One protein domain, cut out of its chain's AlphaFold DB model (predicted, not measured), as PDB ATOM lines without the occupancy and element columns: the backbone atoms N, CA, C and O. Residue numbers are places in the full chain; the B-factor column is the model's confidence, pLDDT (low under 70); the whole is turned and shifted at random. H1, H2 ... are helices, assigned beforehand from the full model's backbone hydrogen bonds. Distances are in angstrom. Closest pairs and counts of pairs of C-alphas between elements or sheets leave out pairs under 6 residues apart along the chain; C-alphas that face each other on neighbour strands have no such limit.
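This is residues 197 to 333 of the 460 residues of the protein "Cytochrome c domain-containing protein" of Deltaproteobacteria bacterium (UniProt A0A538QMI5). There is little regular structure here: long loops make most of the body, with the short helix H4 near its middle, H1 at one end and the loop round Pro 263 at the opposite end. The printed part has 137 residues, with five named helices, H1 to H5 in chain order, holding only 31, and no named strand; the class is all helix. It is compact, radius of gyration of the C-alphas 15.2 A, spanning 48 by 33 by 26 A.

Start at H1, residues 204 to 215; it is close to but not clearly touching H2, residues 218 to 221, the closest C-alphas being Phe 213 and Asn 219, 6.1 A. Further on, H3, residues 240 to 243, touches H5, residues 317 to 320, closest at C-alphas 242 and 318, 6.4 A. H4, residues 307 to 313, is apart from H1. In H1 and H4 every O i to N i+4 pair is within hydrogen-bond range; H2, H3 and H5 are too short for one.

Find C-alpha 204 at (128.684, 114.646, 122.399); H1 runs 16.6 A from there. H2 spans 6.1 A, H3 5.3 A, H4 10.1 A and H5 4.9 A, ending at C-alpha 320, (124.401, 94.251, 141.556).

The printed part has no cut; the links H2 to H3 and H3 to H4 are long, and no printed residue is under 70 in pLDDT.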
ATOM      1  N   ASN A 197     113.601 111.289 126.105       97.19
ATOM      2  CA  ASN A 197     113.639 110.828 124.714       97.19
ATOM      3  C   ASN A 197     113.642 111.978 123.695       97.19
ATOM      4  O   ASN A 197     114.122 111.788 122.582       97.19
ATOM      5  N   ASN A 198     113.124 113.150 124.070       97.25
ATOM      6  CA  ASN A 198     113.079 114.327 123.205       97.25
ATOM      7  C   ASN A 198     114.257 115.278 123.448       97.25
ATOM      8  O   ASN A 198     114.509 116.147 122.616       97.25
ATOM      9  N   VAL A 199     114.947 115.144 124.584       98.12
ATOM     10  CA  VAL A 199     116.121 115.955 124.916       98.12
ATOM     11  C   VAL A 199     117.279 115.557 124.007       98.12
ATOM     12  O   VAL A 199     117.519 114.371 123.800       98.12
ATOM     13  N   VAL A 200     117.997 116.557 123.493       98.31
ATOM     14  CA  VAL A 200     119.231 116.362 122.721       98.31
ATOM     15  C   VAL A 200     120.305 117.260 123.313       98.31
ATOM     16  O   VAL A 200     120.142 118.485 123.305       98.31
ATOM     17  N   MET A 201     121.374 116.656 123.829       98.69
ATOM     18  CA  MET A 201     122.514 117.364 124.406       98.69
ATOM     19  C   MET A 201     123.444 117.875 123.301       98.69
ATOM     20  O   MET A 201     123.638 117.212 122.280       98.69
ATOM     21  N   SER A 202     124.032 119.050 123.507       98.25
ATOM     22  CA  SER A 202     124.995 119.637 122.568       98.25
ATOM     23  C   SER A 202     126.387 119.016 122.694       98.25
ATOM     24  O   SER A 202     127.062 118.808 121.685       98.25
ATOM     25  N   ASP A 203     126.830 118.721 123.920       98.56
ATOM     26  CA  ASP A 203     128.073 117.992 124.173       98.56
ATOM     27  C   ASP A 203     127.906 116.510 123.794       98.56
ATOM     28  O   ASP A 203     126.988 115.829 124.249       98.56
ATOM     29  N   ALA A 204     128.800 115.999 122.945       98.38
ATOM     30  CA  ALA A 204     128.684 114.646 122.399       98.38
ATOM     31  C   ALA A 204     128.820 113.543 123.469       98.38
ATOM     32  O   ALA A 204     128.194 112.486 123.355       98.38
ATOM     33  N   ALA A 205     129.622 113.785 124.509       98.56
ATOM     34  CA  ALA A 205     129.778 112.862 125.627       98.56
ATOM     35  C   ALA A 205     128.540 112.903 126.537       98.56
ATOM     36  O   ALA A 205     128.016 111.855 126.900       98.56
ATOM     37  N   ALA A 206     127.982 114.086 126.805       98.75
ATOM     38  CA  ALA A 206     126.697 114.220 127.491       98.75
ATOM     39  C   ALA A 206     125.545 113.560 126.708       98.75
ATOM     40  O   ALA A 206     124.690 112.908 127.303       98.75
ATOM     41  N   GLU A 207     125.514 113.663 125.377       98.81
ATOM     42  CA  GLU A 207     124.498 112.982 124.558       98.81
ATOM     43  C   GLU A 207     124.651 111.456 124.621       98.81
ATOM     44  O   GLU A 207     123.667 110.721 124.748       98.81
ATOM     45  N   THR A 208     125.896 110.974 124.619       98.75
ATOM     46  CA  THR A 208     126.205 109.559 124.865       98.75
ATOM     47  C   THR A 208     125.713 109.133 126.251       98.75
ATOM     48  O   THR A 208     125.026 108.119 126.375       98.75
ATOM     49  N   GLY A 209     125.967 109.946 127.279       98.75
ATOM     50  CA  GLY A 209     125.488 109.748 128.646       98.75
ATOM     51  C   GLY A 209     123.969 109.677 128.758       98.75
ATOM     52  O   GLY A 209     123.445 108.771 129.405       98.75
ATOM     53  N   ARG A 210     123.243 110.564 128.069       98.75
ATOM     54  CA  ARG A 210     121.773 110.536 127.989       98.75
ATOM     55  C   ARG A 210     121.276 109.217 127.394       98.75
ATOM     56  O   ARG A 210     120.373 108.585 127.943       98.75
ATOM     57  N   SER A 211     121.875 108.776 126.286       98.56
ATOM     58  CA  SER A 211     121.522 107.504 125.645       98.56
ATOM     59  C   SER A 211     121.819 106.300 126.547       98.56
ATOM     60  O   SER A 211     121.025 105.357 126.614       98.56
ATOM     61  N   LEU A 212     122.947 106.316 127.262       98.62
ATOM     62  CA  LEU A 212     123.290 105.285 128.243       98.62
ATOM     63  C   LEU A 212     122.271 105.262 129.383       98.62
ATOM     64  O   LEU A 212     121.695 104.213 129.647       98.62
ATOM     65  N   PHE A 213     121.964 106.414 129.978       98.50
ATOM     66  CA  PHE A 213     120.990 106.549 131.062       98.50
ATOM     67  C   PHE A 213     119.632 105.908 130.725       98.50
ATOM     68  O   PHE A 213     119.033 105.210 131.547       98.50
ATOM     69  N   LEU A 214     119.160 106.103 129.489       97.81
ATOM     70  CA  LEU A 214     117.904 105.533 128.996       97.81
ATOM     71  C   LEU A 214     117.966 104.022 128.734       97.81
ATOM     72  O   LEU A 214     116.933 103.360 128.804       97.81
ATOM     73  N   SER A 215     119.143 103.475 128.425       96.94
ATOM     74  CA  SER A 215     119.296 102.092 127.950       96.94
ATOM     75  C   SER A 215     119.819 101.112 128.998       96.94
ATOM     76  O   SER A 215     119.471  99.935 128.939       96.94
ATOM     77  N   VAL A 216     120.615 101.567 129.970       95.25
ATOM     78  CA  VAL A 216     121.252 100.685 130.970       95.25
ATOM     79  C   VAL A 216     120.421 100.491 132.238       95.25
ATOM     80  O   VAL A 216     120.842  99.772 133.134       95.25
ATOM     81  N   GLY A 217     119.239 101.109 132.315       92.62
ATOM     82  CA  GLY A 217     118.275 100.904 133.399       92.62
ATOM     83  C   GLY A 217     118.180 102.034 134.426       92.62
ATOM     84  O   GLY A 217     117.284 101.981 135.263       92.62
ATOM     85  N   CYS A 218     118.998 103.092 134.345       97.19
ATOM     86  CA  CYS A 218     118.880 104.252 135.246       97.19
ATOM     87  C   CYS A 218     117.467 104.859 135.198       97.19
ATOM     88  O   CYS A 218     116.858 105.136 136.230       97.19
ATOM     89  N   ASN A 219     116.908 104.973 133.987       96.31
ATOM     90  CA  ASN A 219     115.566 105.504 133.745       96.31
ATOM     91  C   ASN A 219     114.418 104.623 134.285       96.31
ATOM     92  O   ASN A 219     113.271 105.062 134.271       96.31
ATOM     93  N   ALA A 220     114.688 103.391 134.734       94.38
ATOM     94  CA  ALA A 220     113.660 102.533 135.328       94.38
ATOM     95  C   ALA A 220     113.215 103.053 136.704       94.38
ATOM     96  O   ALA A 220     112.019 103.070 136.991       94.38
ATOM     97  N   CYS A 221     114.169 103.521 137.515       96.56
ATOM     98  CA  CYS A 221     113.897 104.123 138.822       96.56
ATOM     99  C   CYS A 221     113.826 105.653 138.730       96.56
ATOM    100  O   CYS A 221     112.944 106.268 139.321       96.56
ATOM    101  N   HIS A 222     114.717 106.261 137.941       97.50
ATOM    102  CA  HIS A 222     114.794 107.706 137.731       97.50
ATOM    103  C   HIS A 222     114.127 108.109 136.411       97.50
ATOM    104  O   HIS A 222     114.790 108.572 135.478       97.50
ATOM    105  N   GLY A 223     112.815 107.891 136.295       97.38
ATOM    106  CA  GLY A 223     112.055 108.200 135.086       97.38
ATOM    107  C   GLY A 223     112.239 109.656 134.660       97.38
ATOM    108  O   GLY A 223     111.945 110.581 135.410       97.38
ATOM    109  N   ASN A 224     112.751 109.850 133.444       97.38
ATOM    110  CA  ASN A 224     113.156 111.140 132.887       97.38
ATOM    111  C   ASN A 224     114.193 111.923 133.723       97.38
ATOM    112  O   ASN A 224     114.196 113.151 133.695       97.38
ATOM    113  N   ALA A 225     115.074 111.222 134.446       98.00
ATOM    114  CA  ALA A 225     115.981 111.786 135.456       98.00
ATOM    115  C   ALA A 225     115.264 112.475 136.637       98.00
ATOM    116  O   ALA A 225     115.897 113.144 137.454       98.00
ATOM    117  N   GLY A 226     113.949 112.283 136.763       97.44
ATOM    118  CA  GLY A 226     113.179 112.635 137.944       97.44
ATOM    119  C   GLY A 226     113.293 111.577 139.045       97.44
ATOM    120  O   GLY A 226     114.170 110.714 139.038       97.44
ATOM    121  N   ALA A 227     112.374 111.657 140.002       96.56
ATOM    122  CA  ALA A 227     112.319 110.788 141.181       96.56
ATOM    123  C   ALA A 227     111.349 109.598 141.033       96.56
ATOM    124  O   ALA A 227     111.128 108.852 141.981       96.56
ATOM    125  N   ASN A 228     110.698 109.457 139.874       96.19
ATOM    126  CA  ASN A 228     109.553 108.564 139.728       96.19
ATOM    127  C   ASN A 228     109.852 107.368 138.825       96.19
ATOM    128  O   ASN A 228     110.346 107.535 137.710       96.19
ATOM    129  N   ALA A 229     109.399 106.187 139.243       93.88
ATOM    130  CA  ALA A 229     109.185 105.057 138.348       93.88
ATOM    131  C   ALA A 229     107.740 105.133 137.829       93.88
ATOM    132  O   ALA A 229     106.770 104.913 138.558       93.88
ATOM    133  N   GLY A 230     107.569 105.528 136.566       90.31
ATOM    134  CA  GLY A 230     106.250 105.888 136.041       90.31
ATOM    135  C   GLY A 230     105.765 107.219 136.626       90.31
ATOM    136  O   GLY A 230     106.359 108.257 136.359       90.31
ATOM    137  N   THR A 231     104.673 107.207 137.396       90.25
ATOM    138  CA  THR A 231     104.034 108.432 137.924       90.25
ATOM    139  C   THR A 231     104.193 108.621 139.435       90.25
ATOM    140  O   THR A 231     103.514 109.470 140.008       90.25
ATOM    141  N   ALA A 232     105.016 107.807 140.095       95.88
ATOM    142  CA  ALA A 232     105.178 107.843 141.545       95.88
ATOM    143  C   ALA A 232     106.611 107.520 141.977       95.88
ATOM    144  O   ALA A 232     107.342 106.843 141.253       95.88
ATOM    145  N   ASN A 233     106.976 107.980 143.170       96.88
ATOM    146  CA  ASN A 233     108.255 107.722 143.815       96.88
ATOM    147  C   ASN A 233     108.166 106.411 144.603       96.88
ATOM    148  O   ASN A 233     107.275 106.229 145.433       96.88
ATOM    149  N   PHE A 234     109.061 105.477 144.317       95.81
ATOM    150  CA  PHE A 234     109.125 104.181 144.982       95.81
ATOM    151  C   PHE A 234     110.354 104.121 145.877       95.81
ATOM    152  O   PHE A 234     111.351 104.791 145.612       95.81
ATOM    153  N   ASN A 235     110.298 103.263 146.892       95.75
ATOM    154  CA  ASN A 235     111.502 102.910 147.617       95.75
ATOM    155  C   ASN A 235     112.188 101.718 146.958       95.75
ATOM    156  O   ASN A 235     111.513 100.777 146.540       95.75
ATOM    157  N   PHE A 236     113.519 101.724 146.959       96.56
ATOM    158  CA  PHE A 236     114.338 100.595 146.529       96.56
ATOM    159  C   PHE A 236     115.462 100.327 147.526       96.56
ATOM    160  O   PHE A 236     116.015 101.246 148.133       96.56
ATOM    161  N   ASN A 237     115.829  99.060 147.668       96.94
ATOM    162  CA  ASN A 237     117.056  98.625 148.308       96.94
ATOM    163  C   ASN A 237     118.133  98.397 147.241       96.94
ATOM    164  O   ASN A 237     118.284  97.311 146.678       96.94
ATOM    165  N   THR A 238     118.915  99.444 146.996       96.81
ATOM    166  CA  THR A 238     120.038  99.439 146.050       96.81
ATOM    167  C   THR A 238     121.335  98.908 146.662       96.81
ATOM    168  O   THR A 238     122.374  98.934 146.011       96.81
ATOM    169  N   GLY A 239     121.317  98.456 147.920       95.38
ATOM    170  CA  GLY A 239     122.503  97.960 148.620       95.38
ATOM    171  C   GLY A 239     123.499  99.042 149.037       95.38
ATOM    172  O   GLY A 239     124.583  98.698 149.503       95.38
ATOM    173  N   VAL A 240     123.158 100.329 148.904       95.31
ATOM    174  CA  VAL A 240     124.068 101.444 149.226       95.31
ATOM    175  C   VAL A 240     124.572 101.410 150.673       95.31
ATOM    176  O   VAL A 240     125.748 101.663 150.918       95.31
ATOM    177  N   GLU A 241     123.747 100.951 151.616       92.31
ATOM    178  CA  GLU A 241     124.139 100.804 153.026       92.31
ATOM    179  C   GLU A 241     125.218  99.736 153.262       92.31
ATOM    180  O   GLU A 241     125.932  99.781 154.264       92.31
ATOM    181  N   SER A 242     125.425  98.809 152.319       91.31
ATOM    182  CA  SER A 242     126.570  97.885 152.365       91.31
ATOM    183  C   SER A 242     127.899  98.551 151.978       91.31
ATOM    184  O   SER A 242     128.969  97.994 152.222       91.31
ATOM    185  N   SER A 243     127.837  99.754 151.402       93.50
ATOM    186  CA  SER A 243     128.972 100.583 150.981       93.50
ATOM    187  C   SER A 243     129.170 101.813 151.874       93.50
ATOM    188  O   SER A 243     129.847 102.769 151.494       93.50
ATOM    189  N   ARG A 244     128.595 101.803 153.078       89.69
ATOM    190  CA  ARG A 244     128.687 102.901 154.043       89.69
ATOM    191  C   ARG A 244     130.135 103.232 154.418       89.69
ATOM    192  O   ARG A 244     130.973 102.342 154.578       89.69
ATOM    193  N   ASN A 245     130.424 104.521 154.603       93.38
ATOM    194  CA  ASN A 245     131.760 104.989 154.962       93.38
ATOM    195  C   ASN A 245     132.218 104.398 156.318       93.38
ATOM    196  O   ASN A 245     131.491 104.518 157.311       93.38
ATOM    197  N   PRO A 246     133.435 103.817 156.412       92.50
ATOM    198  CA  PRO A 246     133.967 103.252 157.656       92.50
ATOM    199  C   PRO A 246     134.032 104.228 158.839       92.50
ATOM    200  O   PRO A 246     133.953 103.801 159.989       92.50
ATOM    201  N   ALA A 247     134.133 105.537 158.586       93.38
ATOM    202  CA  ALA A 247     134.082 106.575 159.619       93.38
ATOM    203  C   ALA A 247     132.746 106.600 160.381       93.38
ATOM    204  O   ALA A 247     132.655 107.199 161.452       93.38
ATOM    205  N   LEU A 248     131.715 105.942 159.845       93.56
ATOM    206  CA  LEU A 248     130.412 105.829 160.475       93.56
ATOM    207  C   LEU A 248     130.220 104.515 161.253       93.56
ATOM    208  O   LEU A 248     129.171 104.326 161.861       93.56
ATOM    209  N   ALA A 249     131.210 103.615 161.290       91.56
ATOM    210  CA  ALA A 249     131.075 102.273 161.875       91.56
ATOM    211  C   ALA A 249     130.627 102.247 163.353       91.56
ATOM    212  O   ALA A 249     130.073 101.252 163.806       91.56
ATOM    213  N   ALA A 250     130.847 103.332 164.102       91.88
ATOM    214  CA  ALA A 250     130.414 103.467 165.494       91.88
ATOM    215  C   ALA A 250     128.944 103.914 165.664       91.88
ATOM    216  O   ALA A 250     128.465 104.002 166.793       91.88
ATOM    217  N   PHE A 251     128.241 104.228 164.573       91.94
ATOM    218  CA  PHE A 251     126.858 104.709 164.576       91.94
ATOM    219  C   PHE A 251     125.914 103.655 163.991       91.94
ATOM    220  O   PHE A 251     126.342 102.937 163.081       91.94
ATOM    221  N   PRO A 252     124.639 103.613 164.433       89.69
ATOM    222  CA  PRO A 252     123.645 102.691 163.891       89.69
ATOM    223  C   PRO A 252     123.566 102.743 162.360       89.69
ATOM    224  O   PRO A 252     123.774 103.797 161.749       89.69
ATOM    225  N   HIS A 253     123.286 101.588 161.756       90.50
ATOM    226  CA  HIS A 253     122.944 101.501 160.339       90.50
ATOM    227  C   HIS A 253     121.600 102.175 160.071       90.50
ATOM    228  O   HIS A 253     120.733 102.205 160.948       90.50
ATOM    229  N   ASP A 254     121.430 102.687 158.856       93.19
ATOM    230  CA  ASP A 254     120.144 103.199 158.406       93.19
ATOM    231  C   ASP A 254     119.358 102.061 157.759       93.19
ATOM    232  O   ASP A 254     119.704 101.562 156.689       93.19
ATOM    233  N   GLY A 255     118.319 101.591 158.442       92.38
ATOM    234  CA  GLY A 255     117.525 100.470 157.958       92.38
ATOM    235  C   GLY A 255     116.416 100.887 156.991       92.38
ATOM    236  O   GLY A 255     115.648 100.019 156.581       92.38
ATOM    237  N   GLY A 256     116.342 102.157 156.581       93.69
ATOM    238  CA  GLY A 256     115.380 102.641 155.592       93.69
ATOM    239  C   GLY A 256     113.991 102.881 156.173       93.69
ATOM    240  O   GLY A 256     113.845 103.464 157.239       93.69
ATOM    241  N   PHE A 257     112.949 102.501 155.435       92.88
ATOM    242  CA  PHE A 257     111.576 102.847 155.793       92.88
ATOM    243  C   PHE A 257     110.982 101.949 156.892       92.88
ATOM    244  O   PHE A 257     110.906 100.724 156.753       92.88
ATOM    245  N   GLY A 258     110.452 102.588 157.938       88.88
ATOM    246  CA  GLY A 258     109.622 101.972 158.972       88.88
ATOM    247  C   GLY A 258     110.397 101.443 160.181       88.88
ATOM    248  O   GLY A 258     111.612 101.389 160.205       88.88
ATOM    249  N   THR A 259     109.674 100.969 161.195       87.75
ATOM    250  CA  THR A 259     110.258 100.695 162.521       87.75
ATOM    251  C   THR A 259     110.542  99.211 162.782       87.75
ATOM    252  O   THR A 259     110.584  98.775 163.935       87.75
ATOM    253  N   THR A 260     110.635  98.382 161.739       89.44
ATOM    254  CA  THR A 260     110.809  96.927 161.906       89.44
ATOM    255  C   THR A 260     112.258  96.618 162.287       89.44
ATOM    256  O   THR A 260     113.139  96.928 161.490       89.44
ATOM    257  N   PRO A 261     112.547  95.988 163.441       88.44
ATOM    258  CA  PRO A 261     113.923  95.672 163.821       88.44
ATOM    259  C   PRO A 261     114.601  94.727 162.820       88.44
ATOM    260  O   PRO A 261     114.001  93.737 162.387       88.44
ATOM    261  N   ARG A 262     115.871  94.991 162.503       87.19
ATOM    262  CA  ARG A 262     116.698  94.203 161.581       87.19
ATOM    263  C   ARG A 262     117.821  93.457 162.316       87.19
ATOM    264  O   ARG A 262     118.245  93.884 163.392       87.19
ATOM    265  N   PRO A 263     118.355  92.356 161.747       85.50
ATOM    266  CA  PRO A 263     119.449  91.594 162.364       85.50
ATOM    267  C   PRO A 263     120.747  92.385 162.586       85.50
ATOM    268  O   PRO A 263     121.544  92.011 163.441       85.50
ATOM    269  N   ASP A 264     120.963  93.458 161.824       79.81
ATOM    270  CA  ASP A 264     122.108  94.373 161.944       79.81
ATOM    271  C   ASP A 264     121.930  95.435 163.053       79.81
ATOM    272  O   ASP A 264     122.816  96.261 163.267       79.81
ATOM    273  N   GLY A 265     120.803  95.404 163.776       78.38
ATOM    274  CA  GLY A 265     120.475  96.337 164.854       78.38
ATOM    275  C   GLY A 265     119.814  97.643 164.399       78.38
ATOM    276  O   GLY A 265     119.470  98.453 165.258       78.38
ATOM    277  N   SER A 266     119.620  97.848 163.092       86.25
ATOM    278  CA  SER A 266     118.848  98.977 162.553       86.25
ATOM    279  C   SER A 266     117.345  98.682 162.485       86.25
ATOM    280  O   SER A 266     116.891  97.590 162.845       86.25
ATOM    281  N   PHE A 267     116.557  99.663 162.041       89.06
ATOM    282  CA  PHE A 267     115.105  99.573 161.900       89.06
ATOM    283  C   PHE A 267     114.694  99.932 160.470       89.06
ATOM    284  O   PHE A 267     115.264 100.842 159.882       89.06
ATOM    285  N   GLY A 268     113.752  99.173 159.910       91.75
ATOM    286  CA  GLY A 268     113.164  99.414 158.595       91.75
ATOM    287  C   GLY A 268     113.239  98.230 157.640       91.75
ATOM    288  O   GLY A 268     113.708  97.136 157.967       91.75
ATOM    289  N   ASP A 269     112.721  98.430 156.434       92.62
ATOM    290  CA  ASP A 269     112.660  97.409 155.382       92.62
ATOM    291  C   ASP A 269     113.884  97.408 154.441       92.62
ATOM    292  O   ASP A 269     114.075  96.493 153.639       92.62
ATOM    293  N   GLY A 270     114.805  98.356 154.618       93.44
ATOM    294  CA  GLY A 270     116.053  98.511 153.865       93.44
ATOM    295  C   GLY A 270     115.892  99.302 152.577       93.44
ATOM    296  O   GLY A 270     116.821  99.333 151.772       93.44
ATOM    297  N   THR A 271     114.716  99.881 152.352       95.38
ATOM    298  CA  THR A 271     114.387 100.589 151.123       95.38
ATOM    299  C   THR A 271     114.382 102.104 151.338       95.38
ATOM    300  O   THR A 271     113.992 102.604 152.395       95.38
ATOM    301  N   PHE A 272     114.801 102.840 150.306       96.62
ATOM    302  CA  PHE A 272     114.932 104.299 150.301       96.62
ATOM    303  C   PHE A 272     114.258 104.899 149.064       96.62
ATOM    304  O   PHE A 272     114.320 104.300 147.990       96.62
ATOM    305  N   ASN A 273     113.627 106.066 149.213       95.88
ATOM    306  CA  ASN A 273     113.042 106.857 148.132       95.88
ATOM    307  C   ASN A 273     114.093 107.168 147.063       95.88
ATOM    308  O   ASN A 273     115.260 107.439 147.362       95.88
ATOM    309  N   VAL A 274     113.644 107.247 145.817       96.75
ATOM    310  CA  VAL A 274     114.466 107.732 144.708       96.75
ATOM    311  C   VAL A 274     114.532 109.268 144.752       96.75
ATOM    312  O   VAL A 274     113.481 109.910 144.687       96.75
ATOM    313  N   PRO A 275     115.718 109.903 144.839       96.25
ATOM    314  CA  PRO A 275     115.838 111.354 144.696       96.25
ATOM    315  C   PRO A 275     115.777 111.776 143.212       96.25
ATOM    316  O   PRO A 275     116.181 111.006 142.332       96.25
ATOM    317  N   PRO A 276     115.297 112.993 142.891       97.00
ATOM    318  CA  PRO A 276     115.395 113.526 141.533       97.00
ATOM    319  C   PRO A 276     116.859 113.823 141.175       97.00
ATOM    320  O   PRO A 276     117.637 114.232 142.029       97.00
ATOM    321  N   LEU A 277     117.241 113.629 139.908       98.19
ATOM    322  CA  LEU A 277     118.625 113.814 139.442       98.19
ATOM    323  C   LEU A 277     118.835 115.083 138.615       98.19
ATOM    324  O   LEU A 277     119.973 115.526 138.478       98.19
ATOM    325  N   ILE A 278     117.762 115.668 138.070       98.31
ATOM    326  CA  ILE A 278     117.820 116.915 137.288       98.31
ATOM    327  C   ILE A 278     118.541 118.021 138.066       98.31
ATOM    328  O   ILE A 278     119.316 118.761 137.477       98.31
ATOM    329  N   GLU A 279     118.319 118.123 139.371       95.88
ATOM    330  CA  GLU A 279     118.858 119.178 140.230       95.88
ATOM    331  C   GLU A 279     119.989 118.720 141.175       95.88
ATOM    332  O   GLU A 279     120.343 119.458 142.083       95.88
ATOM    333  N   ALA A 280     120.558 117.524 140.983       96.06
ATOM    334  CA  ALA A 280     121.391 116.883 142.008       96.06
ATOM    335  C   ALA A 280     122.913 117.077 141.862       96.06
ATOM    336  O   ALA A 280     123.663 116.744 142.778       96.06
ATOM    337  N   ALA A 281     123.416 117.533 140.707       97.44
ATOM    338  CA  ALA A 281     124.851 117.423 140.401       97.44
ATOM    339  C   ALA A 281     125.767 118.286 141.297       97.44
ATOM    340  O   ALA A 281     126.975 118.036 141.351       97.44
ATOM    341  N   ASP A 282     125.204 119.252 142.020       94.31
ATOM    342  CA  ASP A 282     125.851 120.121 143.005       94.31
ATOM    343  C   ASP A 282     125.294 119.974 144.432       94.31
ATOM    344  O   ASP A 282     125.605 120.791 145.293       94.31
ATOM    345  N   THR A 283     124.526 118.919 144.719       94.06
ATOM    346  CA  THR A 283     123.930 118.681 146.049       94.06
ATOM    347  C   THR A 283     124.592 117.524 146.798       94.06
ATOM    348  O   THR A 283     123.956 116.867 147.621       94.06
ATOM    349  N   GLY A 284     125.847 117.217 146.460       91.38
ATOM    350  CA  GLY A 284     126.631 116.216 147.179       91.38
ATOM    351  C   GLY A 284     126.944 116.653 148.625       91.38
ATOM    352  O   GLY A 284     126.840 117.837 148.936       91.38
ATOM    353  N   PRO A 285     127.412 115.748 149.507       94.19
ATOM    354  CA  PRO A 285     127.712 114.340 149.248       94.19
ATOM    355  C   PRO A 285     126.478 113.514 148.873       94.19
ATOM    356  O   PRO A 285     125.363 113.817 149.282       94.19
ATOM    357  N   PHE A 286     126.681 112.486 148.054       96.44
ATOM    358  CA  PHE A 286     125.588 111.709 147.473       96.44
ATOM    359  C   PHE A 286     125.134 110.566 148.380       96.44
ATOM    360  O   PHE A 286     125.901 110.074 149.208       96.44
ATOM    361  N   PHE A 287     123.897 110.117 148.128       97.00
ATOM    362  CA  PHE A 287     123.137 109.134 148.910       97.00
ATOM    363  C   PHE A 287     122.676 109.654 150.280       97.00
ATOM    364  O   PHE A 287     122.961 110.786 150.668       97.00
ATOM    365  N   HIS A 288     121.904 108.828 150.991       95.31
ATOM    366  CA  HIS A 288     121.302 109.203 152.269       95.31
ATOM    367  C   HIS A 288     122.305 109.229 153.423       95.31
ATOM    368  O   HIS A 288     122.060 109.898 154.418       95.31
ATOM    369  N   THR A 289     123.446 108.558 153.289       93.12
ATOM    370  CA  THR A 289     124.562 108.576 154.241       93.12
ATOM    371  C   THR A 289     125.879 108.810 153.496       93.12
ATOM    372  O   THR A 289     125.958 108.678 152.272       93.12
ATOM    373  N   ALA A 290     126.956 109.133 154.224       91.56
ATOM    374  CA  ALA A 290     128.284 109.193 153.616       91.56
ATOM    375  C   ALA A 290     128.667 107.801 153.085       91.56
ATOM    376  O   ALA A 290     128.916 106.875 153.860       91.56
ATOM    377  N   THR A 291     128.720 107.668 151.761       95.50
ATOM    378  CA  THR A 291     128.899 106.384 151.066       95.50
ATOM    379  C   THR A 291     130.277 106.306 150.419       95.50
ATOM    380  O   THR A 291     130.695 107.233 149.725       95.50
ATOM    381  N   SER A 292     130.980 105.194 150.623       96.62
ATOM    382  CA  SER A 292     132.224 104.870 149.924       96.62
ATOM    383  C   SER A 292     131.936 104.153 148.609       96.62
ATOM    384  O   SER A 292     131.066 103.295 148.534       96.62
ATOM    385  N   ILE A 293     132.719 104.439 147.573       97.56
ATOM    386  CA  ILE A 293     132.633 103.739 146.289       97.56
ATOM    387  C   ILE A 293     133.826 102.800 146.174       97.56
ATOM    388  O   ILE A 293     134.974 103.244 146.154       97.56
ATOM    389  N   VAL A 294     133.558 101.494 146.121       96.38
ATOM    390  CA  VAL A 294     134.591 100.453 146.056       96.38
ATOM    391  C   VAL A 294     134.201  99.381 145.041       96.38
ATOM    392  O   VAL A 294     133.081  98.875 145.042       96.38
ATOM    393  N   GLY A 295     135.153  98.996 144.194       96.06
ATOM    394  CA  GLY A 295     134.973  97.965 143.173       96.06
ATOM    395  C   GLY A 295     134.320  98.459 141.881       96.06
ATOM    396  O   GLY A 295     133.901  97.629 141.078       96.06
ATOM    397  N   ALA A 296     134.234  99.776 141.674       97.94
ATOM    398  CA  ALA A 296     133.805 100.365 140.409       97.94
ATOM    399  C   ALA A 296     134.983 100.437 139.406       97.94
ATOM    400  O   ALA A 296     136.142 100.499 139.830       97.94
ATOM    401  N   PRO A 297     134.738 100.476 138.082       97.44
ATOM    402  CA  PRO A 297     135.793 100.636 137.071       97.44
ATOM    403  C   PRO A 297     136.573 101.959 137.159       97.44
ATOM    404  O   PRO A 297     137.707 102.030 136.692       97.44
ATOM    405  N   ALA A 298     135.974 102.994 137.750       97.69
ATOM    406  CA  ALA A 298     136.567 104.297 138.050       97.69
ATOM    407  C   ALA A 298     135.874 104.911 139.279       97.69
ATOM    408  O   ALA A 298     134.916 104.331 139.787       97.69
ATOM    409  N   HIS A 299     136.358 106.066 139.751       97.81
ATOM    410  CA  HIS A 299     135.734 106.839 140.842       97.81
ATOM    411  C   HIS A 299     135.582 106.082 142.169       97.81
ATOM    412  O   HIS A 299     134.613 106.264 142.901       97.81
ATOM    413  N   ASN A 300     136.554 105.227 142.503       97.81
ATOM    414  CA  ASN A 300     136.608 104.609 143.826       97.81
ATOM    415  C   ASN A 300     137.094 105.640 144.851       97.81
ATOM    416  O   ASN A 300     138.220 106.131 144.744       97.81
ATOM    417  N   VAL A 301     136.258 105.951 145.838       97.31
ATOM    418  CA  VAL A 301     136.483 107.037 146.800       97.31
ATOM    419  C   VAL A 301     135.969 106.670 148.186       97.31
ATOM    420  O   VAL A 301     135.062 105.854 148.338       97.31
ATOM    421  N   ALA A 302     136.527 107.301 149.221       94.94
ATOM    422  CA  ALA A 302     136.060 107.109 150.595       94.94
ATOM    423  C   ALA A 302     134.675 107.738 150.841       94.94
ATOM    424  O   ALA A 302     133.905 107.213 151.644       94.94
ATOM    425  N   THR A 303     134.344 108.820 150.135       95.75
ATOM    426  CA  THR A 303     133.036 109.481 150.193       95.75
ATOM    427  C   THR A 303     132.661 109.974 148.800       95.75
ATOM    428  O   THR A 303     133.435 110.724 148.213       95.75
ATOM    429  N   ALA A 304     131.490 109.585 148.295       97.06
ATOM    430  CA  ALA A 304     130.938 110.096 147.042       97.06
ATOM    431  C   ALA A 304     130.494 111.559 147.202       97.06
ATOM    432  O   ALA A 304     129.495 111.864 147.851       97.06
ATOM    433  N   THR A 305     131.257 112.471 146.618       95.88
ATOM    434  CA  THR A 305     131.060 113.927 146.637       95.88
ATOM    435  C   THR A 305     130.786 114.505 145.249       95.88
ATOM    436  O   THR A 305     130.370 115.657 145.149       95.88
ATOM    437  N   THR A 306     130.963 113.717 144.185       97.31
ATOM    438  CA  THR A 306     130.622 114.090 142.803       97.31
ATOM    439  C   THR A 306     129.563 113.165 142.201       97.31
ATOM    440  O   THR A 306     129.388 112.022 142.629       97.31
ATOM    441  N   ILE A 307     128.837 113.664 141.194       98.19
ATOM    442  CA  ILE A 307     127.778 112.886 140.544       98.19
ATOM    443  C   ILE A 307     128.348 111.667 139.802       98.19
ATOM    444  O   ILE A 307     127.710 110.621 139.772       98.19
ATOM    445  N   GLU A 308     129.570 111.752 139.266       98.50
ATOM    446  CA  GLU A 308     130.273 110.627 138.640       98.50
ATOM    447  C   GLU A 308     130.589 109.517 139.650       98.50
ATOM    448  O   GLU A 308     130.383 108.339 139.354       98.50
ATOM    449  N   GLU A 309     131.026 109.874 140.862       98.44
ATOM    450  CA  GLU A 309     131.223 108.914 141.957       98.44
ATOM    451  C   GLU A 309     129.898 108.241 142.344       98.44
ATOM    452  O   GLU A 309     129.851 107.025 142.543       98.44
ATOM    453  N   ALA A 310     128.794 108.994 142.374       98.12
ATOM    454  CA  ALA A 310     127.468 108.428 142.614       98.12
ATOM    455  C   ALA A 310     127.017 107.482 141.486       98.12
ATOM    456  O   ALA A 310     126.480 106.411 141.760       98.12
ATOM    457  N   VAL A 311     127.275 107.820 140.216       98.56
ATOM    458  CA  VAL A 311     127.012 106.930 139.071       98.56
ATOM    459  C   VAL A 311     127.862 105.658 139.167       98.56
ATOM    460  O   VAL A 311     127.365 104.558 138.916       98.56
ATOM    461  N   ALA A 312     129.125 105.781 139.579       98.56
ATOM    462  CA  ALA A 312     130.043 104.657 139.700       98.56
ATOM    463  C   ALA A 312     129.558 103.589 140.693       98.56
ATOM    464  O   ALA A 312     129.767 102.400 140.432       98.56
ATOM    465  N   PHE A 313     128.851 103.971 141.768       98.38
ATOM    466  CA  PHE A 313     128.226 103.031 142.711       98.38
ATOM    467  C   PHE A 313     127.420 101.934 142.001       98.38
ATOM    468  O   PHE A 313     127.543 100.750 142.321       98.38
ATOM    469  N   TYR A 314     126.639 102.310 140.990       98.19
ATOM    470  CA  TYR A 314     125.735 101.398 140.291       98.19
ATOM    471  C   TYR A 314     126.462 100.353 139.431       98.19
ATOM    472  O   TYR A 314     125.857  99.383 138.988       98.19
ATOM    473  N   THR A 315     127.774 100.492 139.227       98.00
ATOM    474  CA  THR A 315     128.605  99.481 138.545       98.00
ATOM    475  C   THR A 315     129.214  98.447 139.501       98.00
ATOM    476  O   THR A 315     129.861  97.491 139.067       98.00
ATOM    477  N   THR A 316     129.031  98.627 140.813       98.06
ATOM    478  CA  THR A 316     129.684  97.812 141.843       98.06
ATOM    479  C   THR A 316     128.946  96.501 142.122       98.06
ATOM    480  O   THR A 316     127.770  96.309 141.802       98.06
ATOM    481  N   ALA A 317     129.639  95.576 142.793       97.31
ATOM    482  CA  ALA A 317     129.021  94.359 143.312       97.31
ATOM    483  C   ALA A 317     127.975  94.639 144.406       97.31
ATOM    484  O   ALA A 317     127.042  93.850 144.532       97.31
ATOM    485  N   ALA A 318     128.127  95.730 145.167       96.88
ATOM    486  CA  ALA A 318     127.184  96.126 146.211       96.88
ATOM    487  C   ALA A 318     125.797  96.390 145.619       96.88
ATOM    488  O   ALA A 318     124.828  95.785 146.068       96.88
ATOM    489  N   PHE A 319     125.726  97.182 144.541       97.81
ATOM    490  CA  PHE A 319     124.479  97.384 143.809       97.81
ATOM    491  C   PHE A 319     123.988  96.097 143.150       97.81
ATOM    492  O   PHE A 319     122.875  95.665 143.412       97.81
ATOM    493  N   ARG A 320     124.819  95.436 142.331       97.31
ATOM    494  CA  ARG A 320     124.401  94.251 141.556       97.31
ATOM    495  C   ARG A 320     123.801  93.137 142.420       97.31
ATOM    496  O   ARG A 320     122.927  92.417 141.950       97.31
ATOM    497  N   ASN A 321     124.319  92.951 143.631       97.31
ATOM    498  CA  ASN A 321     123.911  91.871 144.524       97.31
ATOM    499  C   ASN A 321     122.793  92.289 145.503       97.31
ATOM    500  O   ASN A 321     122.390  91.471 146.332       97.31
ATOM    501  N   ALA A 322     122.330  93.542 145.452       97.19
ATOM    502  CA  ALA A 322     121.260  94.049 146.303       97.19
ATOM    503  C   ALA A 322     119.880  93.497 145.893       97.19
ATOM    504  O   ALA A 322     119.719  93.063 144.751       97.19
ATOM    505  N   PRO A 323     118.864  93.545 146.777       97.00
ATOM    506  CA  PRO A 323     117.516  93.058 146.469       97.00
ATOM    507  C   PRO A 323     116.877  93.685 145.223       97.00
ATOM    508  O   PRO A 323     116.308  92.953 144.418       97.00
ATOM    509  N   ASP A 324     117.020  95.002 145.039       97.00
ATOM    510  CA  ASP A 324     116.544  95.727 143.847       97.00
ATOM    511  C   ASP A 324     117.686  96.026 142.856       97.00
ATOM    512  O   ASP A 324     117.581  96.875 141.967       97.00
ATOM    513  N   GLY A 325     118.808  95.330 143.035       96.62
ATOM    514  CA  GLY A 325     120.002  95.430 142.219       96.62
ATOM    515  C   GLY A 325     119.891  94.691 140.894       96.62
ATOM    516  O   GLY A 325     119.235  93.657 140.775       96.62
ATOM    517  N   PHE A 326     120.601  95.187 139.885       96.44
ATOM    518  CA  PHE A 326     120.768  94.489 138.612       96.44
ATOM    519  C   PHE A 326     122.116  94.841 137.964       96.44
ATOM    520  O   PHE A 326     122.763  95.811 138.358       96.44
ATOM    521  N   PRO A 327     122.609  94.053 136.991       96.00
ATOM    522  CA  PRO A 327     123.879  94.356 136.341       96.00
ATOM    523  C   PRO A 327     123.799  95.640 135.503       96.00
ATOM    524  O   PRO A 327     123.053  95.697 134.528       96.00
ATOM    525  N   ILE A 328     124.632  96.631 135.829       96.19
ATOM    526  CA  ILE A 328     124.880  97.813 134.994       96.19
ATOM    527  C   ILE A 328     126.347  97.793 134.558       96.19
ATOM    528  O   ILE A 328     127.266  97.940 135.364       96.19
ATOM    529  N   GLY A 329     126.566  97.557 133.264       92.81
ATOM    530  CA  GLY A 329     127.895  97.479 132.662       92.81
ATOM    531  C   GLY A 329     128.313  98.805 132.039       92.81
ATOM    532  O   GLY A 329     128.165  98.971 130.831       92.81
ATOM    533  N   LEU A 330     128.842  99.725 132.847       98.25
ATOM    534  CA  LEU A 330     129.488 100.951 132.366       98.25
ATOM    535  C   LEU A 330     130.998 100.854 132.589       98.25
ATOM    536  O   LEU A 330     131.443 100.422 133.649       98.25
ATOM    537  N   ASN A 331     131.793 101.258 131.600       98.31
ATOM    538  CA  ASN A 331     133.225 101.491 131.794       98.31
ATOM    539  C   ASN A 331     133.491 102.904 132.358       98.31
ATOM    540  O   ASN A 331     132.569 103.698 132.517       98.31
ATOM    541  N   ALA A 332     134.759 103.222 132.640       98.38
ATOM    542  CA  ALA A 332     135.164 104.515 133.198       98.38
ATOM    543  C   ALA A 332     134.646 105.725 132.393       98.38
ATOM    544  O   ALA A 332     134.026 106.615 132.959       98.38
ATOM    545  N   THR A 333     134.830 105.723 131.069       98.62
ATOM    546  CA  THR A 333     134.372 106.812 130.191       98.62
ATOM    547  C   THR A 333     132.853 106.937 130.188       98.62
ATOM    548  O   THR A 333     132.323 108.035 130.247       98.62
TER     549      THR A 333